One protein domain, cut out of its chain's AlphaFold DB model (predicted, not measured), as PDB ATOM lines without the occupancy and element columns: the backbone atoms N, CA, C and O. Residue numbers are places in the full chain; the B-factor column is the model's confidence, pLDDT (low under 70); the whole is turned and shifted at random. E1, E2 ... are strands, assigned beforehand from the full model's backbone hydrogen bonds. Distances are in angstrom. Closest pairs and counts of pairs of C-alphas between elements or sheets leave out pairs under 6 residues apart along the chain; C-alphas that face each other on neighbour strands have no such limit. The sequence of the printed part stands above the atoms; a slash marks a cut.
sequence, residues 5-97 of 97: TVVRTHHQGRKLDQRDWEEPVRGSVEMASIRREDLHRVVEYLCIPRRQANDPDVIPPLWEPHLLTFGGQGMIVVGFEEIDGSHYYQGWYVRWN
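What this domain is: This is residues 5 to 97 of the 97 residues of an uncharacterized protein of Castellaniella sp (UniProt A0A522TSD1). One strongly twisted sheet of seven strands curls like part of a barrel and stays open, with its edge strands E2 and E3 apart although a link of two residues joins them. The long bent strands E5, E6 and E7 make its middle, the hairpin E3 and E4 reaches out at one end, and two long loops lie between E1 and E2 and between E4 and E5. The printed part has 93 residues with no named helix and seven named strands, E1 to E7 along the chain; the class is all strand. The sheet's order is E2 E1 E7 E6 E5 E4 E3, all antiparallel. The whole is compact, with a radius of gyration of the C-alphas of 13.1 A and spans of 36 by 29 by 23 A.

How they stand to each other: Start at E1, residues 5 to 8, an inner strand between E2, residues 25 to 27, and E7, residues 86 to 96. E1 and E2 are a hairpin with N 6 and O 25 at 2.8 A; across E1 and E7, look for N 7 and O 93 at 3.0 A. E2 runs on into E3, residues 30 to 36, at 97 degrees across a break of 2 residues. E3 and E4, residues 41 to 47, are a hairpin with N 32 and O 45 at 3.0 A. E5, residues 62 to 71, bends by 87 degrees at residue 65 and pairs with E4 over residues 62 to 63, where N 62 and O 46 are 2.8 A apart. It pairs with E6, residues 74 to 83, over residues 63 to 71, with N 66 and O 78 at 2.7 A. E6 and E7 are a hairpin with N 77 and O 92 at 2.9 A. These strands E3 to E7 form a meander, each the antiparallel neighbour of the one before.

Where its parts are: Find C-alpha 5 at (8.475, -38.345, -40.121), where E1 begins its 10.4 A; E2 measures 6.6 A. E3 covers 17.7 A and E4 18.5 A. E5 spans 19.9 A and E6, which bends by 64 degrees at residue 79, spans 24.9 A. E7, bent by 56 degrees at residue 89, runs 29.9 A to C-alpha 96 at (12.019, -41.765, -35.752).

The domain as a whole: The two C-alphas farthest apart are those of Arg 19 and His 40, 38.7 A. The printed part has no cut. The links E1 to E2 and E4 to E5 are long, with 16 and 14 residues; within the first, residues 10 to 11 pair with residues 14 to 15, antiparallel. The mean pLDDT of the printed part is 91.3, and residues 51 to 57 are under 70.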
ATOM      1  N   THR A   5       9.282 -39.515 -39.762       94.62
ATOM      2  CA  THR A   5       8.475 -38.345 -40.121       94.62
ATOM      3  C   THR A   5       9.395 -37.163 -40.358       94.62
ATOM      4  O   THR A   5      10.384 -37.006 -39.641       94.62
ATOM      5  N   VAL A   6       9.078 -36.346 -41.353       95.50
ATOM      6  CA  VAL A   6       9.830 -35.142 -41.701       95.50
ATOM      7  C   VAL A   6       8.891 -33.950 -41.709       95.50
ATOM      8  O   VAL A   6       7.816 -34.002 -42.300       95.50
ATOM      9  N   VAL A   7       9.308 -32.877 -41.048       96.00
ATOM     10  CA  VAL A   7       8.591 -31.600 -41.002       96.00
ATOM     11  C   VAL A   7       9.539 -30.489 -41.430       96.00
ATOM     12  O   VAL A   7      10.665 -30.416 -40.927       96.00
ATOM     13  N   ARG A   8       9.096 -29.598 -42.323       95.81
ATOM     14  CA  ARG A   8       9.850 -28.377 -42.625       95.81
ATOM     15  C   ARG A   8       9.761 -27.409 -41.453       95.81
ATOM     16  O   ARG A   8       8.689 -27.079 -40.965       95.81
ATOM     17  N   THR A   9      10.915 -26.926 -41.027       97.12
ATOM     18  CA  THR A   9      11.066 -25.919 -39.963       97.12
ATOM     19  C   THR A   9      11.241 -24.508 -40.517       97.12
ATOM     20  O   THR A   9      11.277 -23.546 -39.752       97.12
ATOM     21  N   HIS A  10      11.389 -24.394 -41.835       96.81
ATOM     22  CA  HIS A  10      11.582 -23.150 -42.560       96.81
ATOM     23  C   HIS A  10      10.679 -23.135 -43.797       96.81
ATOM     24  O   HIS A  10      10.332 -24.186 -44.343       96.81
ATOM     25  N   HIS A  11      10.320 -21.935 -44.237       94.56
ATOM     26  CA  HIS A  11       9.683 -21.694 -45.522       94.56
ATOM     27  C   HIS A  11      10.408 -20.543 -46.215       94.56
ATOM     28  O   HIS A  11      10.495 -19.442 -45.665       94.56
ATOM     29  N   GLN A  12      10.959 -20.809 -47.402       95.19
ATOM     30  CA  GLN A  12      11.688 -19.821 -48.203       95.19
ATOM     31  C   GLN A  12      12.769 -19.065 -47.396       95.19
ATOM     32  O   GLN A  12      12.854 -17.837 -47.420       95.19
ATOM     33  N   GLY A  13      13.585 -19.787 -46.617       96.19
ATOM     34  CA  GLY A  13      14.663 -19.192 -45.814       96.19
ATOM     35  C   GLY A  13      14.234 -18.631 -44.460       96.19
ATOM     36  O   GLY A  13      15.090 -18.306 -43.637       96.19
ATOM     37  N   ARG A  14      12.931 -18.521 -44.184       97.12
ATOM     38  CA  ARG A  14      12.421 -17.986 -42.917       97.12
ATOM     39  C   ARG A  14      12.065 -19.115 -41.972       97.12
ATOM     40  O   ARG A  14      11.313 -20.013 -42.337       97.12
ATOM     41  N   LYS A  15      12.585 -19.052 -40.746       97.06
ATOM     42  CA  LYS A  15      12.219 -19.991 -39.686       97.06
ATOM     43  C   LYS A  15      10.729 -19.861 -39.376       97.06
ATOM     44  O   LYS A  15      10.243 -18.751 -39.171       97.06
ATOM     45  N   LEU A  16      10.041 -20.994 -39.331       97.19
ATOM     46  CA  LEU A  16       8.641 -21.085 -38.940       97.19
ATOM     47  C   LEU A  16       8.524 -21.222 -37.423       97.19
ATOM     48  O   LEU A  16       9.333 -21.906 -36.782       97.19
ATOM     49  N   ASP A  17       7.474 -20.630 -36.859       97.06
ATOM     50  CA  ASP A  17       7.025 -21.005 -35.523       97.06
ATOM     51  C   ASP A  17       6.495 -22.442 -35.552       97.06
ATOM     52  O   ASP A  17       5.933 -22.903 -36.543       97.06
ATOM     53  N   GLN A  18       6.645 -23.167 -34.442       94.19
ATOM     54  CA  GLN A  18       6.273 -24.585 -34.384       94.19
ATOM     55  C   GLN A  18       4.785 -24.843 -34.668       94.19
ATOM     56  O   GLN A  18       4.425 -25.899 -35.178       94.19
ATOM     57  N   ARG A  19       3.919 -23.878 -34.347       95.56
ATOM     58  CA  ARG A  19       2.478 -23.951 -34.636       95.56
ATOM     59  C   ARG A  19       2.153 -23.858 -36.131       95.56
ATOM     60  O   ARG A  19       1.068 -24.264 -36.523       95.56
ATOM     61  N   ASP A  20       3.073 -23.302 -36.918       96.19
ATOM     62  CA  ASP A  20       2.927 -23.055 -38.353       96.19
ATOM     63  C   ASP A  20       3.631 -24.147 -39.178       96.19
ATOM     64  O   ASP A  20       3.783 -24.029 -40.392       96.19
ATOM     65  N   TRP A  21       4.095 -25.213 -38.520       94.38
ATOM     66  CA  TRP A  21       4.644 -26.384 -39.189       94.38
ATOM     67  C   TRP A  21       3.561 -27.123 -39.981       94.38
ATOM     68  O   TRP A  21       2.455 -27.350 -39.494       94.38
ATOM     69  N   GLU A  22       3.915 -27.529 -41.198       91.56
ATOM     70  CA  GLU A  22       3.067 -28.352 -42.062       91.56
ATOM     71  C   GLU A  22       2.899 -29.780 -41.508       91.56
ATOM     72  O   GLU A  22       3.647 -30.231 -40.633       91.56
ATOM     73  N   GLU A  23       1.921 -30.512 -42.052       91.62
ATOM     74  CA  GLU A  23       1.679 -31.912 -41.693       91.62
ATOM     75  C   GLU A  23       2.942 -32.767 -41.934       91.62
ATOM     76  O   GLU A  23       3.523 -32.706 -43.025       91.62
ATOM     77  N   PRO A  24       3.377 -33.593 -40.961       93.62
ATOM     78  CA  PRO A  24       4.576 -34.402 -41.117       93.62
ATOM     79  C   PRO A  24       4.485 -35.401 -42.272       93.62
ATOM     80  O   PRO A  24       3.606 -36.265 -42.327       93.62
ATOM     81  N   VAL A  25       5.484 -35.368 -43.145       92.56
ATOM     82  CA  VAL A  25       5.630 -36.318 -44.244       92.56
ATOM     83  C   VAL A  25       6.230 -37.615 -43.719       92.56
ATOM     84  O   VAL A  25       7.310 -37.619 -43.132       92.56
ATOM     85  N   ARG A  26       5.538 -38.738 -43.933       91.25
ATOM     86  CA  ARG A  26       6.021 -40.075 -43.554       91.25
ATOM     87  C   ARG A  26       6.806 -40.717 -44.689       91.25
ATOM     88  O   ARG A  26       6.316 -40.783 -45.813       91.25
ATOM     89  N   GLY A  27       7.961 -41.290 -44.370       89.19
ATOM     90  CA  GLY A  27       8.734 -42.076 -45.326       89.19
ATOM     91  C   GLY A  27      10.116 -42.462 -44.819       89.19
ATOM     92  O   GLY A  27      10.516 -42.106 -43.710       89.19
ATOM     93  N   SER A  28      10.835 -43.223 -45.639       89.81
ATOM     94  CA  SER A  28      12.265 -43.449 -45.441       89.81
ATOM     95  C   SER A  28      13.010 -42.201 -45.901       89.81
ATOM     96  O   SER A  28      12.789 -41.745 -47.018       89.81
ATOM     97  N   VAL A  29      13.876 -41.657 -45.051       91.94
ATOM     98  CA  VAL A  29      14.814 -40.612 -45.467       91.94
ATOM     99  C   VAL A  29      16.033 -41.295 -46.069       91.94
ATOM    100  O   VAL A  29      16.639 -42.152 -45.423       91.94
ATOM    101  N   GLU A  30      16.376 -40.925 -47.294       91.81
ATOM    102  CA  GLU A  30      17.519 -41.471 -48.022       91.81
ATOM    103  C   GLU A  30      18.545 -40.373 -48.291       91.81
ATOM    104  O   GLU A  30      18.187 -39.226 -48.556       91.81
ATOM    105  N   MET A  31      19.825 -40.736 -48.191       94.44
ATOM    106  CA  MET A  31      20.953 -39.897 -48.587       94.44
ATOM    107  C   MET A  31      21.484 -40.413 -49.917       94.44
ATOM    108  O   MET A  31      21.771 -41.605 -50.047       94.44
ATOM    109  N   ALA A  32      21.653 -39.516 -50.876       94.31
ATOM    110  CA  ALA A  32      22.211 -39.823 -52.182       94.31
ATOM    111  C   ALA A  32      23.086 -38.666 -52.674       94.31
ATOM    112  O   ALA A  32      23.204 -37.623 -52.029       94.31
ATOM    113  N   SER A  33      23.731 -38.864 -53.821       96.44
ATOM    114  CA  SER A  33      24.517 -37.830 -54.479       96.44
ATOM    115  C   SER A  33      24.297 -37.848 -55.984       96.44
ATOM    116  O   SER A  33      24.015 -38.884 -56.587       96.44
ATOM    117  N   ILE A  34      24.402 -36.674 -56.598       95.94
ATOM    118  CA  ILE A  34      24.253 -36.497 -58.041       95.94
ATOM    119  C   ILE A  34      25.200 -35.404 -58.518       95.94
ATOM    120  O   ILE A  34      25.500 -34.449 -57.795       95.94
ATOM    121  N   ARG A  35      25.686 -35.535 -59.754       95.75
ATOM    122  CA  ARG A  35      26.370 -34.434 -60.425       95.75
ATOM    123  C   ARG A  35      25.331 -33.400 -60.851       95.75
ATOM    124  O   ARG A  35      24.522 -33.666 -61.733       95.75
ATOM    125  N   ARG A  36      25.361 -32.236 -60.209       91.06
ATOM    126  CA  ARG A  36      24.542 -31.082 -60.571       91.06
ATOM    127  C   ARG A  36      25.266 -30.278 -61.642       91.06
ATOM    128  O   ARG A  36      26.381 -29.808 -61.412       91.06
ATOM    129  N   GLU A  37      24.654 -30.161 -62.817       89.81
ATOM    130  CA  GLU A  37      25.248 -29.438 -63.949       89.81
ATOM    131  C   GLU A  37      25.329 -27.932 -63.687       89.81
ATOM    132  O   GLU A  37      26.341 -27.318 -63.999       89.81
ATOM    133  N   ASP A  38      24.329 -27.353 -63.025       86.56
ATOM    134  CA  ASP A  38      24.296 -25.939 -62.634       86.56
ATOM    135  C   ASP A  38      25.389 -25.563 -61.619       86.56
ATOM    136  O   ASP A  38      25.873 -24.433 -61.610       86.56
ATOM    137  N   LEU A  39      25.814 -26.518 -60.786       85.56
ATOM    138  CA  LEU A  39      26.895 -26.335 -59.810       85.56
ATOM    139  C   LEU A  39      28.247 -26.886 -60.293       85.56
ATOM    140  O   LEU A  39      29.257 -26.732 -59.601       85.56
ATOM    141  N   HIS A  40      28.268 -27.572 -61.440       92.25
ATOM    142  CA  HIS A  40      29.412 -28.289 -62.017       92.25
ATOM    143  C   HIS A  40      30.155 -29.242 -61.055       92.25
ATOM    144  O   HIS A  40      31.317 -29.606 -61.288       92.25
ATOM    145  N   ARG A  41      29.490 -29.709 -59.993       94.81
ATOM    146  CA  ARG A  41      30.052 -30.586 -58.956       94.81
ATOM    147  C   ARG A  41      29.081 -31.702 -58.577       94.81
ATOM    148  O   ARG A  41      27.892 -31.636 -58.876       94.81
ATOM    149  N   VAL A  42      29.602 -32.741 -57.930       96.44
ATOM    150  CA  VAL A  42      28.758 -33.715 -57.228       96.44
ATOM    151  C   VAL A  42      28.306 -33.078 -55.922       96.44
ATOM    152  O   VAL A  42      29.134 -32.521 -55.202       96.44
ATOM    153  N   VAL A  43      27.010 -33.150 -55.641       96.62
ATOM    154  CA  VAL A  43      26.426 -32.703 -54.376       96.62
ATOM    155  C   VAL A  43      25.647 -33.833 -53.731       96.62
ATOM    156  O   VAL A  43      25.086 -34.691 -54.419       96.62
ATOM    157  N   GLU A  44      25.623 -33.820 -52.406       97.75
ATOM    158  CA  GLU A  44      24.790 -34.703 -51.598       97.75
ATOM    159  C   GLU A  44      23.402 -34.091 -51.410       97.75
ATOM    160  O   GLU A  44      23.236 -32.866 -51.422       97.75
ATOM    161  N   TYR A  45      22.403 -34.946 -51.227       96.81
ATOM    162  CA  TYR A  45      21.048 -34.532 -50.901       96.81
ATOM    163  C   TYR A  45      20.329 -35.573 -50.051       96.81
ATOM    164  O   TYR A  45      20.558 -36.778 -50.180       96.81
ATOM    165  N   LEU A  46      19.420 -35.084 -49.207       96.00
ATOM    166  CA  LEU A  46      18.417 -35.904 -48.545       96.00
ATOM    167  C   LEU A  46      17.101 -35.846 -49.316       96.00
ATOM    168  O   LEU A  46      16.649 -34.769 -49.704       96.00
ATOM    169  N   CYS A  47      16.453 -36.992 -49.486       94.12
ATOM    170  CA  CYS A  47      15.119 -37.071 -50.072       94.12
ATOM    171  C   CYS A  47      14.222 -38.064 -49.327       94.12
ATOM    172  O   CYS A  47      14.670 -38.859 -48.493       94.12
ATOM    173  N   ILE A  48      12.928 -37.994 -49.636       91.44
ATOM    174  CA  ILE A  48      11.942 -39.012 -49.279       91.44
ATOM    175  C   ILE A  48      11.389 -39.535 -50.604       91.44
ATOM    176  O   ILE A  48      10.444 -38.937 -51.134       91.44
ATOM    177  N   PRO A  49      11.982 -40.600 -51.173       84.94
ATOM    178  CA  PRO A  49      11.608 -41.049 -52.501       84.94
ATOM    179  C   PRO A  49      10.159 -41.524 -52.507       84.94
ATOM    180  O   PRO A  49       9.695 -42.226 -51.596       84.94
ATOM    181  N   ARG A  50       9.424 -41.181 -53.565       73.81
ATOM    182  CA  ARG A  50       8.135 -41.826 -53.817       73.81
ATOM    183  C   ARG A  50       8.333 -43.238 -54.360       73.81
ATOM    184  O   ARG A  50       9.315 -43.563 -55.015       73.81
ATOM    185  N   ARG A  51       7.348 -44.102 -54.090       66.62
ATOM    186  CA  ARG A  51       7.376 -45.527 -54.474       66.62
ATOM    187  C   ARG A  51       7.328 -45.763 -55.990       66.62
ATOM    188  O   ARG A  51       7.552 -46.893 -56.412       66.62
ATOM    189  N   GLN A  52       7.017 -44.743 -56.792       66.19
ATOM    190  CA  GLN A  52       7.013 -44.806 -58.253       66.19
ATOM    191  C   GLN A  52       8.019 -43.801 -58.816       66.19
ATOM    192  O   GLN A  52       8.039 -42.649 -58.395       66.19
ATOM    193  N   ALA A  53       8.823 -44.238 -59.789       57.41
ATOM    194  CA  ALA A  53       9.976 -43.497 -60.309       57.41
ATOM    195  C   ALA A  53       9.647 -42.150 -60.986       57.41
ATOM    196  O   ALA A  53      10.548 -41.342 -61.177       57.41
ATOM    197  N   ASN A  54       8.382 -41.913 -61.350       58.66
ATOM    198  CA  ASN A  54       7.949 -40.709 -62.067       58.66
ATOM    199  C   ASN A  54       7.107 -39.753 -61.215       58.66
ATOM    200  O   ASN A  54       6.677 -38.720 -61.728       58.66
ATOM    201  N   ASP A  55       6.837 -40.081 -59.949       57.47
ATOM    202  CA  ASP A  55       6.110 -39.146 -59.101       57.47
ATOM    203  C   ASP A  55       7.087 -38.112 -58.520       57.47
ATOM    204  O   ASP A  55       8.155 -38.497 -58.039       57.47
ATOM    205  N   PRO A  56       6.729 -36.815 -58.499       58.59
ATOM    206  CA  PRO A  56       7.542 -35.811 -57.822       58.59
ATOM    207  C   PRO A  56       7.682 -36.177 -56.343       58.59
ATOM    208  O   PRO A  56       6.697 -36.603 -55.734       58.59
ATOM    209  N   ASP A  57       8.867 -35.996 -55.753       62.47
ATOM    210  CA  ASP A  57       9.081 -36.254 -54.325       62.47
ATOM    211  C   ASP A  57       8.007 -35.563 -53.470       62.47
ATOM    212  O   ASP A  57       7.427 -34.539 -53.841       62.47
ATOM    213  N   VAL A  58       7.681 -36.152 -52.314       74.94
ATOM    214  CA  VAL A  58       6.625 -35.603 -51.442       74.94
ATOM    215  C   VAL A  58       6.950 -34.166 -51.012       74.94
ATOM    216  O   VAL A  58       6.049 -33.344 -50.860       74.94
ATOM    217  N   ILE A  59       8.242 -33.873 -50.876       87.69
ATOM    218  CA  ILE A  59       8.837 -32.555 -50.666       87.69
ATOM    219  C   ILE A  59      10.108 -32.466 -51.527       87.69
ATOM    220  O   ILE A  59      10.723 -33.510 -51.748       87.69
ATOM    221  N   PRO A  60      10.522 -31.279 -52.018       92.44
ATOM    222  CA  PRO A  60      11.772 -31.143 -52.760       92.44
ATOM    223  C   PRO A  60      12.959 -31.680 -51.952       92.44
ATOM    224  O   PRO A  60      12.949 -31.522 -50.732       92.44
ATOM    225  N   PRO A  61      13.983 -32.272 -52.588       94.88
ATOM    226  CA  PRO A  61      15.184 -32.713 -51.889       94.88
ATOM    227  C   PRO A  61      15.862 -31.587 -51.103       94.88
ATOM    228  O   PRO A  61      15.904 -30.438 -51.555       94.88
ATOM    229  N   LEU A  62      16.447 -31.938 -49.959       97.38
ATOM    230  CA  LEU A  62      17.302 -31.048 -49.183       97.38
ATOM    231  C   LEU A  62      18.750 -31.220 -49.646       97.38
ATOM    232  O   LEU A  62      19.417 -32.197 -49.298       97.38
ATOM    233  N   TRP A  63      19.220 -30.275 -50.446       96.94
ATOM    234  CA  TRP A  63      20.557 -30.257 -51.029       96.94
ATOM    235  C   TRP A  63      21.608 -29.749 -50.048       96.94
ATOM    236  O   TRP A  63      21.326 -28.879 -49.224       96.94
ATOM    237  N   GLU A  64      22.826 -30.280 -50.185       96.69
ATOM    238  CA  GLU A  64      23.977 -29.995 -49.316       96.69
ATOM    239  C   GLU A  64      23.600 -30.065 -47.823       96.69
ATOM    240  O   GLU A  64      23.709 -29.082 -47.087       96.69
ATOM    241  N   PRO A  65      23.076 -31.223 -47.375       97.69
ATOM    242  CA  PRO A  65      22.541 -31.372 -46.036       97.69
ATOM    243  C   PRO A  65      23.647 -31.316 -44.973       97.69
ATOM    244  O   PRO A  65      24.652 -32.019 -45.036       97.69
ATOM    245  N   HIS A  66      23.403 -30.545 -43.922       97.56
ATOM    246  CA  HIS A  66      24.234 -30.422 -42.736       97.56
ATOM    247  C   HIS A  66      23.419 -30.761 -41.491       97.56
ATOM    248  O   HIS A  66      22.350 -30.196 -41.248       97.56
ATOM    249  N   LEU A  67      23.932 -31.667 -40.663       96.88
ATOM    250  CA  LEU A  67      23.332 -31.953 -39.366       96.88
ATOM    251  C   LEU A  67      23.493 -30.733 -38.447       96.88
ATOM    252  O   LEU A  67      24.612 -30.375 -38.088       96.88
ATOM    253  N   LEU A  68      22.382 -30.111 -38.050       96.88
ATOM    254  CA  LEU A  68      22.390 -28.969 -37.133       96.88
ATOM    255  C   LEU A  68      22.360 -29.426 -35.672       96.88
ATOM    256  O   LEU A  68      23.102 -28.921 -34.833       96.88
ATOM    257  N   THR A  69      21.477 -30.369 -35.349       95.56
ATOM    258  CA  THR A  69      21.379 -30.954 -34.007       95.56
ATOM    259  C   THR A  69      20.754 -32.342 -34.071       95.56
ATOM    260  O   THR A  69      20.005 -32.645 -35.000       95.56
ATOM    261  N   PHE A  70      21.037 -33.185 -33.082       94.75
ATOM    262  CA  PHE A  70      20.443 -34.512 -32.953       94.75
ATOM    263  C   PHE A  70      20.130 -34.828 -31.490       94.75
ATOM    264  O   PHE A  70      20.773 -34.320 -30.571       94.75
ATOM    265  N   GLY A  71      19.131 -35.675 -31.280       92.44
ATOM    266  CA  GLY A  71      18.714 -36.184 -29.982       92.44
ATOM    267  C   GLY A  71      18.164 -37.603 -30.106       92.44
ATOM    268  O   GLY A  71      18.198 -38.205 -31.175       92.44
ATOM    269  N   GLY A  72      17.644 -38.153 -29.008       88.50
ATOM    270  CA  GLY A  72      17.294 -39.580 -28.939       88.50
ATOM    271  C   GLY A  72      16.249 -40.062 -29.957       88.50
ATOM    272  O   GLY A  72      16.305 -41.214 -30.374       88.50
ATOM    273  N   GLN A  73      15.313 -39.202 -30.370       89.75
ATOM    274  CA  GLN A  73      14.191 -39.556 -31.264       89.75
ATOM    275  C   GLN A  73      14.058 -38.619 -32.472       89.75
ATOM    276  O   GLN A  73      13.008 -38.553 -33.119       89.75
ATOM    277  N   GLY A  74      15.091 -37.833 -32.760       94.62
ATOM    278  CA  GLY A  74      15.028 -36.912 -33.880       94.62
ATOM    279  C   GLY A  74      16.305 -36.130 -34.118       94.62
ATOM    280  O   GLY A  74      17.195 -36.059 -33.272       94.62
ATOM    281  N   MET A  75      16.370 -35.512 -35.287       96.62
ATOM    282  CA  MET A  75      17.454 -34.641 -35.706       96.62
ATOM    283  C   MET A  75      16.925 -33.485 -36.545       96.62
ATOM    284  O   MET A  75      15.918 -33.624 -37.236       96.62
ATOM    285  N   ILE A  76      17.628 -32.359 -36.507       97.12
ATOM    286  CA  ILE A  76      17.417 -31.262 -37.446       97.12
ATOM    287  C   ILE A  76      18.562 -31.281 -38.445       97.12
ATOM    288  O   ILE A  76      19.729 -31.166 -38.060       97.12
ATOM    289  N   VAL A  77      18.216 -31.400 -39.720       98.12
ATOM    290  CA  VAL A  77      19.144 -31.276 -40.843       98.12
ATOM    291  C   VAL A  77      18.788 -30.015 -41.608       98.12
ATOM    292  O   VAL A  77      17.611 -29.712 -41.782       98.12
ATOM    293  N   VAL A  78      19.786 -29.260 -42.035       98.38
ATOM    294  CA  VAL A  78      19.604 -28.015 -42.784       98.38
ATOM    295  C   VAL A  78      20.337 -28.094 -44.106       98.38
ATOM    296  O   VAL A  78      21.291 -28.845 -44.232       98.38
ATOM    297  N   GLY A  79      19.893 -27.336 -45.089       97.94
ATOM    298  CA  GLY A  79      20.455 -27.331 -46.435       97.94
ATOM    299  C   GLY A  79      19.702 -26.309 -47.266       97.94
ATOM    300  O   GLY A  79      19.159 -25.346 -46.710       97.94
ATOM    301  N   PHE A  80      19.611 -26.527 -48.572       96.62
ATOM    302  CA  PHE A  80      18.707 -25.747 -49.410       96.62
ATOM    303  C   PHE A  80      17.696 -26.627 -50.141       96.62
ATOM    304  O   PHE A  80      18.019 -27.720 -50.594       96.62
ATOM    305  N   GLU A  81      16.464 -26.139 -50.269       96.25
ATOM    306  CA  GLU A  81      15.501 -26.676 -51.233       96.25
ATOM    307  C   GLU A  81      15.433 -25.726 -52.431       96.25
ATOM    308  O   GLU A  81      15.621 -24.511 -52.300       96.25
ATOM    309  N   GLU A  82      15.136 -26.285 -53.599       93.62
ATOM    310  CA  GLU A  82      14.794 -25.507 -54.783       93.62
ATOM    311  C   GLU A  82      13.272 -25.342 -54.838       93.62
ATOM    312  O   GLU A  82      12.531 -26.322 -54.927       93.62
ATOM    313  N   ILE A  83      12.805 -24.099 -54.727       91.06
ATOM    314  CA  ILE A  83      11.383 -23.739 -54.705       91.06
ATOM    315  C   ILE A  83      11.191 -22.628 -55.730       91.06
ATOM    316  O   ILE A  83      11.855 -21.594 -55.646       91.06
ATOM    317  N   ASP A  84      10.322 -22.856 -56.714       90.06
ATOM    318  CA  ASP A  84      10.056 -21.920 -57.815       90.06
ATOM    319  C   ASP A  84      11.341 -21.430 -58.520       90.06
ATOM    320  O   ASP A  84      11.511 -20.246 -58.815       90.06
ATOM    321  N   GLY A  85      12.289 -22.350 -58.749       89.62
ATOM    322  CA  GLY A  85      13.569 -22.075 -59.416       89.62
ATOM    323  C   GLY A  85      14.567 -21.258 -58.589       89.62
ATOM    324  O   GLY A  85      15.579 -20.805 -59.121       89.62
ATOM    325  N   SER A  86      14.294 -21.043 -57.301       93.62
ATOM    326  CA  SER A  86      15.177 -20.327 -56.379       93.62
ATOM    327  C   SER A  86      15.670 -21.241 -55.263       93.62
ATOM    328  O   SER A  86      14.936 -22.098 -54.770       93.62
ATOM    329  N   HIS A  87      16.915 -21.034 -54.832       94.69
ATOM    330  CA  HIS A  87      17.499 -21.763 -53.710       94.69
ATOM    331  C   HIS A  87      17.174 -21.061 -52.397       94.69
ATOM    332  O   HIS A  87      17.589 -19.922 -52.172       94.69
ATOM    333  N   TYR A  88      16.475 -21.759 -51.508       97.19
ATOM    334  CA  TYR A  88      16.161 -21.253 -50.181       97.19
ATOM    335  C   TYR A  88      16.781 -22.133 -49.115       97.19
ATOM    336  O   TYR A  88      16.667 -23.354 -49.170       97.19
ATOM    337  N   TYR A  89      17.376 -21.497 -48.104       97.50
ATOM    338  CA  TYR A  89      17.760 -22.189 -46.881       97.50
ATOM    339  C   TYR A  89      16.535 -22.853 -46.259       97.50
ATOM    340  O   TYR A  89      15.505 -22.207 -46.061       97.50
ATOM    341  N   GLN A  90      16.653 -24.136 -45.949       97.69
ATOM    342  CA  GLN A  90      15.576 -24.923 -45.376       97.69
ATOM    343  C   GLN A  90      16.108 -25.832 -44.275       97.69
ATOM    344  O   GLN A  90      17.288 -26.178 -44.227       97.69
ATOM    345  N   GLY A  91      15.209 -26.223 -43.374       97.62
ATOM    346  CA  GLY A  91      15.520 -27.150 -42.299       97.62
ATOM    347  C   GLY A  91      14.455 -28.224 -42.182       97.62
ATOM    348  O   GLY A  91      13.266 -27.912 -42.145       97.62
ATOM    349  N   TRP A  92      14.879 -29.471 -42.070       97.56
ATOM    350  CA  TRP A  92      14.043 -30.638 -41.845       97.56
ATOM    351  C   TRP A  92      14.191 -31.106 -40.407       97.56
ATOM    352  O   TRP A  92      15.296 -31.431 -39.972       97.56
ATOM    353  N   TYR A  93      13.079 -31.190 -39.680       97.19
ATOM    354  CA  TYR A  93      13.023 -31.950 -38.440       97.19
ATOM    355  C   TYR A  93      12.616 -33.385 -38.762       97.19
ATOM    356  O   TYR A  93      11.460 -33.660 -39.082       97.19
ATOM    357  N   VAL A  94      13.591 -34.289 -38.708       96.44
ATOM    358  CA  VAL A  94      13.421 -35.717 -38.965       96.44
ATOM    359  C   VAL A  94      13.256 -36.431 -37.632       96.44
ATOM    360  O   VAL A  94      14.108 -36.304 -36.756       96.44
ATOM    361  N   ARG A  95      12.184 -37.202 -37.469       95.75
ATOM    362  CA  ARG A  95      11.909 -37.984 -36.257       95.75
ATOM    363  C   ARG A  95      11.726 -39.454 -36.586       95.75
ATOM    364  O   ARG A  95      11.107 -39.781 -37.598       95.75
ATOM    365  N   TRP A  96      12.193 -40.315 -35.693       91.56
ATOM    366  CA  TRP A  96      12.019 -41.765 -35.752       91.56
ATOM    367  C   TRP A  96      11.403 -42.270 -34.444       91.56
ATOM    368  O   TRP A  96      11.538 -41.626 -33.402       91.56
ATOM    369  N   ASN A  97      10.725 -43.415 -34.526       77.69
ATOM    370  CA  ASN A  97      10.234 -44.174 -33.375       77.69
ATOM    371  C   ASN A  97      11.030 -45.468 -33.238       77.69
ATOM    372  O   ASN A  97      11.280 -46.097 -34.292       77.69
TER     373      ASN A  97